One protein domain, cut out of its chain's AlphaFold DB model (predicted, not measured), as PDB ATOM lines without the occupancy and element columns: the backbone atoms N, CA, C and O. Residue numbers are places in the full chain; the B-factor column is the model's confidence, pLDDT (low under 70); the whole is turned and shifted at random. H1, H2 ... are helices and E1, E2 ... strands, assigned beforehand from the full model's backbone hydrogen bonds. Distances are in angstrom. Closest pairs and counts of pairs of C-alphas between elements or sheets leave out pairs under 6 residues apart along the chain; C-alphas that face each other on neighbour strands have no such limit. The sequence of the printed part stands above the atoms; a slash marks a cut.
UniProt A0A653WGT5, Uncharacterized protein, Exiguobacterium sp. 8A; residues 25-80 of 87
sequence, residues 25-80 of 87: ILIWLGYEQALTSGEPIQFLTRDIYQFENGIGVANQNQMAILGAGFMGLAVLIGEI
ATOM      1  N   ILE A  25      95.254 100.957  87.414       83.19
ATOM      2  CA  ILE A  25      93.824 101.093  87.727       83.19
ATOM      3  C   ILE A  25      93.182  99.720  87.952       83.19
ATOM      4  O   ILE A  25      92.428  99.553  88.904       83.19
ATOM      5  N   LEU A  26      93.488  98.732  87.106       76.81
ATOM      6  CA  LEU A  26      92.938  97.379  87.228       76.81
ATOM      7  C   LEU A  26      93.381  96.688  88.511       76.81
ATOM      8  O   LEU A  26      92.554  96.086  89.191       76.81
ATOM      9  N   ILE A  27      94.667  96.801  88.850       77.75
ATOM     10  CA  ILE A  27      95.174  96.289  90.118       77.75
ATOM     11  C   ILE A  27      94.460  97.018  91.245       77.75
ATOM     12  O   ILE A  27      93.878  96.352  92.079       77.75
ATOM     13  N   TRP A  28      94.411  98.351  91.241       79.81
ATOM     14  CA  TRP A  28      93.765  99.115  92.310       79.81
ATOM     15  C   TRP A  28      92.289  98.740  92.529       79.81
ATOM     16  O   TRP A  28      91.888  98.514  93.667       79.81
ATOM     17  N   LEU A  29      91.500  98.602  91.457       78.44
ATOM     18  CA  LEU A  29      90.086  98.213  91.533       78.44
ATOM     19  C   LEU A  29      89.888  96.754  91.968       78.44
ATOM     20  O   LEU A  29      88.932  96.447  92.678       78.44
ATOM     21  N   GLY A  30      90.767  95.855  91.523       73.50
ATOM     22  CA  GLY A  30      90.695  94.431  91.843       73.50
ATOM     23  C   GLY A  30      91.339  94.062  93.177       73.50
ATOM     24  O   GLY A  30      91.036  93.000  93.707       73.50
ATOM     25  N   TYR A  31      92.210  94.914  93.727       74.31
ATOM     26  CA  TYR A  31      93.061  94.586  94.871       74.31
ATOM     27  C   TYR A  31      92.246  94.298  96.124       74.31
ATOM     28  O   TYR A  31      92.465  93.270  96.751       74.31
ATOM     29  N   GLU A  32      91.288  95.160  96.482       71.00
ATOM     30  CA  GLU A  32      90.489  94.965  97.699       71.00
ATOM     31  C   GLU A  32      89.638  93.695  97.635       71.00
ATOM     32  O   GLU A  32      89.607  92.934  98.603       71.00
ATOM     33  N   GLN A  33      89.004  93.430  96.486       68.88
ATOM     34  CA  GLN A  33      88.216  92.214  96.287       68.88
ATOM     35  C   GLN A  33      89.109  90.977  96.328       68.88
ATOM     36  O   GLN A  33      88.840  90.064  97.097       68.88
ATOM     37  N   ALA A  34      90.218  90.983  95.593       68.88
ATOM     38  CA  ALA A  34      91.145  89.862  95.541       68.88
ATOM     39  C   ALA A  34      91.824  89.578  96.894       68.88
ATOM     40  O   ALA A  34      92.105  88.422  97.207       68.88
ATOM     41  N   LEU A  35      92.036  90.599  97.736       68.44
ATOM     42  CA  LEU A  35      92.581  90.417  99.085       68.44
ATOM     43  C   LEU A  35      91.597  89.715 100.028       68.44
ATOM     44  O   LEU A  35      92.024  88.990 100.925       68.44
ATOM     45  N   THR A  36      90.293  89.967  99.864       69.00
ATOM     46  CA  THR A  36      89.244  89.418 100.739       69.00
ATOM     47  C   THR A  36      88.679  88.093 100.241       69.00
ATOM     48  O   THR A  36      88.383  87.228 101.062       69.00
ATOM     49  N   SER A  37      88.526  87.913  98.928       70.88
ATOM     50  CA  SER A  37      87.983  86.689  98.326       70.88
ATOM     51  C   SER A  37      89.054  85.659  97.960       70.88
ATOM     52  O   SER A  37      88.729  84.487  97.792       70.88
ATOM     53  N   GLY A  38      90.321  86.076  97.830       67.88
ATOM     54  CA  GLY A  38      91.393  85.232  97.295       67.88
ATOM     55  C   GLY A  38      91.255  84.940  95.797       67.88
ATOM     56  O   GLY A  38      91.998  84.116  95.268       67.88
ATOM     57  N   GLU A  39      90.314  85.585  95.101       77.38
ATOM     58  CA  GLU A  39      90.124  85.385  93.665       77.38
ATOM     59  C   GLU A  39      91.151  86.171  92.836       77.38
ATOM     60  O   GLU A  39      91.580  87.261  93.230       77.38
ATOM     61  N   PRO A  40      91.564  85.642  91.671       75.88
ATOM     62  CA  PRO A  40      92.479  86.346  90.788       75.88
ATOM     63  C   PRO A  40      91.844  87.625  90.228       75.88
ATOM     64  O   PRO A  40      90.669  87.668  89.869       75.88
ATOM     65  N   ILE A  41      92.656  88.673  90.081       82.00
ATOM     66  CA  ILE A  41      92.264  89.873  89.345       82.00
ATOM     67  C   ILE A  41      92.232  89.511  87.860       82.00
ATOM     68  O   ILE A  41      93.255  89.139  87.272       82.00
ATOM     69  N   GLN A  42      91.056  89.656  87.252       78.75
ATOM     70  CA  GLN A  42      90.826  89.345  85.847       78.75
ATOM     71  C   GLN A  42      90.665  90.602  84.997       78.75
ATOM     72  O   GLN A  42      90.023  91.575  85.392       78.75
ATOM     73  N   PHE A  43      91.189  90.554  83.774       74.25
ATOM     74  CA  PHE A  43      90.909  91.539  82.736       74.25
ATOM     75  C   PHE A  43      90.608  90.845  81.413       74.25
ATOM     76  O   PHE A  43      91.414  90.044  80.944       74.25
ATOM     77  N   LEU A  44      89.451  91.144  80.805       72.06
ATOM     78  CA  LEU A  44      88.984  90.484  79.573       72.06
ATOM     79  C   LEU A  44      89.137  88.950  79.646       72.06
ATOM     80  O   LEU A  44      89.655  88.320  78.723       72.06
ATOM     81  N   THR A  45      88.734  88.364  80.781       72.62
ATOM     82  CA  THR A  45      88.772  86.907  81.025       72.62
ATOM     83  C   THR A  45      90.187  86.316  81.162       72.62
ATOM     84  O   THR A  45      90.359  85.102  81.101       72.62
ATOM     85  N   ARG A  46      91.222  87.149  81.341       76.50
ATOM     86  CA  ARG A  46      92.598  86.710  81.616       76.50
ATOM     87  C   ARG A  46      93.015  87.089  83.027       76.50
ATOM     88  O   ARG A  46      92.913  88.255  83.405       76.50
ATOM     89  N   ASP A  47      93.554  86.117  83.752       80.88
ATOM     90  CA  ASP A  47      94.132  86.338  85.073       80.88
ATOM     91  C   ASP A  47      95.440  87.117  84.931       80.88
ATOM     92  O   ASP A  47      96.414  86.640  84.345       80.88
ATOM     93  N   ILE A  48      95.456  88.339  85.448       82.31
ATOM     94  CA  ILE A  48      96.637  89.213  85.431       82.31
ATOM     95  C   ILE A  48      97.390  89.170  86.752       82.31
ATOM     96  O   ILE A  48      98.598  89.411  86.786       82.31
ATOM     97  N   TYR A  49      96.694  88.831  87.832       79.38
ATOM     98  CA  TYR A  49      97.255  88.808  89.167       79.38
ATOM     99  C   TYR A  49      96.514  87.771  90.009       79.38
ATOM    100  O   TYR A  49      95.288  87.773  90.021       79.38
ATOM    101  N   GLN A  50      97.236  86.893  90.695       79.00
ATOM    102  CA  GLN A  50      96.671  85.892  91.602       79.00
ATOM    103  C   GLN A  50      97.169  86.153  93.021       79.00
ATOM    104  O   GLN A  50      98.311  86.570  93.202       79.00
ATOM    105  N   PHE A  51      96.333  85.910  94.027       75.19
ATOM    106  CA  PHE A  51      96.756  85.966  95.423       75.19
ATOM    107  C   PHE A  51      96.891  84.546  95.958       75.19
ATOM    108  O   PHE A  51      95.916  83.810  96.043       75.19
ATOM    109  N   GLU A  52      98.107  84.161  96.332       71.31
ATOM    110  CA  GLU A  52      98.400  82.870  96.952       71.31
ATOM    111  C   GLU A  52      98.932  83.130  98.361       71.31
ATOM    112  O   GLU A  52      99.951  83.797  98.536       71.31
ATOM    113  N   ASN A  53      98.230  82.640  99.389       71.31
ATOM    114  CA  ASN A  53      98.610  82.817 100.800       71.31
ATOM    115  C   ASN A  53      98.856  84.286 101.215       71.31
ATOM    116  O   ASN A  53      99.772  84.578 101.983       71.31
ATOM    117  N   GLY A  54      98.060  85.225 100.688       70.19
ATOM    118  CA  GLY A  54      98.204  86.661 100.966       70.19
ATOM    119  C   GLY A  54      99.360  87.343 100.224       70.19
ATOM    120  O   GLY A  54      99.578  88.539 100.404       70.19
ATOM    121  N   ILE A  55     100.083  86.611  99.370       76.12
ATOM    122  CA  ILE A  55     101.119  87.153  98.495       76.12
ATOM    123  C   ILE A  55     100.534  87.331  97.098       76.12
ATOM    124  O   ILE A  55     100.033  86.391  96.481       76.12
ATOM    125  N   GLY A  56     100.624  88.556  96.595       75.12
ATOM    126  CA  GLY A  56     100.262  88.888  95.229       75.12
ATOM    127  C   GLY A  56     101.309  88.407  94.228       75.12
ATOM    128  O   GLY A  56     102.453  88.861  94.254       75.12
ATOM    129  N   VAL A  57     100.919  87.515  93.322       80.38
ATOM    130  CA  VAL A  57     101.764  86.995  92.245       80.38
ATOM    131  C   VAL A  57     101.208  87.458  90.902       80.38
ATOM    132  O   VAL A  57     100.080  87.159  90.519       80.38
ATOM    133  N   ALA A  58     102.026  88.194  90.156       79.38
ATOM    134  CA  ALA A  58     101.688  88.642  88.812       79.38
ATOM    135  C   ALA A  58     101.820  87.501  87.794       79.38
ATOM    136  O   ALA A  58     102.873  86.864  87.705       79.38
ATOM    137  N   ASN A  59     100.806  87.303  86.946       83.81
ATOM    138  CA  ASN A  59     100.925  86.389  85.811       83.81
ATOM    139  C   ASN A  59     101.675  87.085  84.667       83.81
ATOM    140  O   ASN A  59     101.077  87.720  83.793       83.81
ATOM    141  N   GLN A  60     103.005  86.965  84.674       80.88
ATOM    142  CA  GLN A  60     103.881  87.652  83.718       80.88
ATOM    143  C   GLN A  60     103.519  87.377  82.253       80.88
ATOM    144  O   GLN A  60     103.602  88.285  81.428       80.88
ATOM    145  N   ASN A  61     103.082  86.158  81.919       84.25
ATOM    146  CA  ASN A  61     102.738  85.799  80.545       84.25
ATOM    147  C   ASN A  61     101.479  86.545  80.072       84.25
ATOM    148  O   ASN A  61     101.466  87.156  79.004       84.25
ATOM    149  N   GLN A  62     100.429  86.564  80.897       82.38
ATOM    150  CA  GLN A  62      99.194  87.281  80.571       82.38
ATOM    151  C   GLN A  62      99.405  88.798  80.554       82.38
ATOM    152  O   GLN A  62      98.913  89.477  79.650       82.38
ATOM    153  N   MET A  63     100.199  89.328  81.490       78.00
ATOM    154  CA  MET A  63     100.568  90.745  81.507       78.00
ATOM    155  C   MET A  63     101.371  91.148  80.265       78.00
ATOM    156  O   MET A  63     101.096  92.197  79.685       78.00
ATOM    157  N   ALA A  64     102.309  90.312  79.808       82.75
ATOM    158  CA  ALA A  64     103.068  90.565  78.587       82.75
ATOM    159  C   ALA A  64     102.164  90.587  77.346       82.75
ATOM    160  O   ALA A  64     102.298  91.476  76.504       82.75
ATOM    161  N   ILE A  65     101.205  89.660  77.247       84.19
ATOM    162  CA  ILE A  65     100.255  89.612  76.125       84.19
ATOM    163  C   ILE A  65      99.352  90.847  76.115       84.19
ATOM    164  O   ILE A  65      99.144  91.449  75.062       84.19
ATOM    165  N   LEU A  66      98.838  91.257  77.274       81.25
ATOM    166  CA  LEU A  66      98.022  92.464  77.390       81.25
ATOM    167  C   LEU A  66      98.828  93.726  77.088       81.25
ATOM    168  O   LEU A  66      98.358  94.572  76.331       81.25
ATOM    169  N   GLY A  67     100.056  93.831  77.599       79.38
ATOM    170  CA  GLY A  67     100.968  94.928  77.280       79.38
ATOM    171  C   GLY A  67     101.260  95.016  75.781       79.38
ATOM    172  O   GLY A  67     101.146  96.091  75.192       79.38
ATOM    173  N   ALA A  68     101.538  93.882  75.132       83.25
ATOM    174  CA  ALA A  68     101.714  93.811  73.684       83.25
ATOM    175  C   ALA A  68     100.431  94.193  72.923       83.25
ATOM    176  O   ALA A  68     100.501  94.911  71.926       83.25
ATOM    177  N   GLY A  69      99.259  93.774  73.408       83.75
ATOM    178  CA  GLY A  69      97.959  94.139  72.843       83.75
ATOM    179  C   GLY A  69      97.680  95.643  72.920       83.75
ATOM    180  O   GLY A  69      97.344  96.259  71.908       83.75
ATOM    181  N   PHE A  70      97.886  96.259  74.088       80.38
ATOM    182  CA  PHE A  70      97.752  97.706  74.270       80.38
ATOM    183  C   PHE A  70      98.762  98.486  73.430       80.38
ATOM    184  O   PHE A  70      98.397  99.479  72.803       80.38
ATOM    185  N   MET A  71     100.011  98.023  73.362       80.50
ATOM    186  CA  MET A  71     101.035  98.633  72.519       80.50
ATOM    187  C   MET A  71     100.655  98.552  71.035       80.50
ATOM    188  O   MET A  71     100.725  99.559  70.333       80.50
ATOM    189  N   GLY A  72     100.194  97.390  70.564       80.75
ATOM    190  CA  GLY A  72      99.717  97.201  69.195       80.75
ATOM    191  C   GLY A  72      98.534  98.111  68.858       80.75
ATOM    192  O   GLY A  72      98.547  98.773  67.820       80.75
ATOM    193  N   LEU A  73      97.552  98.222  69.759       81.31
ATOM    194  CA  LEU A  73      96.420  99.142  69.611       81.31
ATOM    195  C   LEU A  73      96.863 100.608  69.599       81.31
ATOM    196  O   LEU A  73      96.404 101.372  68.754       81.31
ATOM    197  N   ALA A  74      97.772 101.011  70.485       76.38
ATOM    198  CA  ALA A  74      98.282 102.378  70.534       76.38
ATOM    199  C   ALA A  74      99.052 102.750  69.258       76.38
ATOM    200  O   ALA A  74      98.883 103.850  68.731       76.38
ATOM    201  N   VAL A  75      99.854 101.823  68.724       76.88
ATOM    202  CA  VAL A  75     100.544 102.001  67.440       76.88
ATOM    203  C   VAL A  75      99.536 102.095  66.295       76.88
ATOM    204  O   VAL A  75      99.644 103.014  65.489       76.88
ATOM    205  N   LEU A  76      98.522 101.225  66.252       80.56
ATOM    206  CA  LEU A  76      97.450 101.283  65.251       80.56
ATOM    207  C   LEU A  76      96.687 102.611  65.299       80.56
ATOM    208  O   LEU A  76      96.502 103.246  64.263       80.56
ATOM    209  N   ILE A  77      96.279 103.067  66.485       79.06
ATOM    210  CA  ILE A  77      95.608 104.361  66.672       79.06
ATOM    211  C   ILE A  77      96.529 105.500  66.229       79.06
ATOM    212  O   ILE A  77      96.087 106.411  65.528       79.06
ATOM    213  N   GLY A  78      97.813 105.438  66.586       73.44
ATOM    214  CA  GLY A  78      98.816 106.398  66.140       73.44
ATOM    215  C   GLY A  78      98.945 106.440  64.616       73.44
ATOM    216  O   GLY A  78      98.897 107.520  64.026       73.44
ATOM    217  N   GLU A  79      99.041 105.289  63.951       74.38
ATOM    218  CA  GLU A  79      99.103 105.210  62.490       74.38
ATOM    219  C   GLU A  79      97.820 105.710  61.815       74.38
ATOM    220  O   GLU A  79      97.892 106.473  60.846       74.38
ATOM    221  N   ILE A  80      96.647 105.329  62.328       77.75
ATOM    222  CA  ILE A  80      95.343 105.759  61.804       77.75
ATOM    223  C   ILE A  80      95.175 107.270  61.975       77.75
ATOM    224  O   ILE A  80      94.831 107.961  61.014       77.75
TER     225      ILE A  80
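AT A GLANCE: This is residues 25 to 80 of the 87 residues of an uncharacterized protein of Exiguobacterium sp. 8A (UniProt A0A653WGT5). A small antiparallel sheet of three strands has helix H1 over one face, and the long helix H2 runs out from this body as an arm, its residues 67 to 80 standing free. The 56 printed residues hold two named helices and three named strands in the order H1 E1 E2 E3 H2, class mixed. The sheet, E1 E2 E3, is a meander, each strand the antiparallel neighbour of the one before. The whole is loose, with a radius of gyration of the C-alphas of 13.4 A, spanning 44 by 20 by 15 A.

IN THESE COORDINATES: E2, residues 46 to 52, measures 16.8 A from first to last C-alpha, E1, residues 41 to 43, 6.9 A, and E3, residues 55 to 58, 9.8 A. H1, residues 25 to 37, 18.8 A, begins at C-alpha 25 (93.824, 101.093, 87.727). H2, residues 60 to 80, 29.7 A, ends at C-alpha 80 (95.343, 105.759, 61.804).

HOW THE PARTS SIT: Hairpin E1 and E2 has N 43 and O 46 within hydrogen-bond range, 2.9 A; hairpin E2 and E3 has N 57 and O 50, 2.8 A. H1 is over E2, its height over the sheet 8.1 A; the closest C-alphas of H1 and E1 are Gly 30 and Ile 41, 5.4 A. The closest C-alphas of E2 and H2 are Ile 48 and Met 63, 5.8 A. H1 and H2 are apart. H2 has every O i to N i+4 pair within hydrogen-bond range, H1 7 of 9.

THE WHOLE: The farthest C-alphas, Asn 53 and Ile 80, are 45.4 A apart. The printed part has no cut, and its four links are tight. Residues 33 to 36 and 38 have pLDDT under 70.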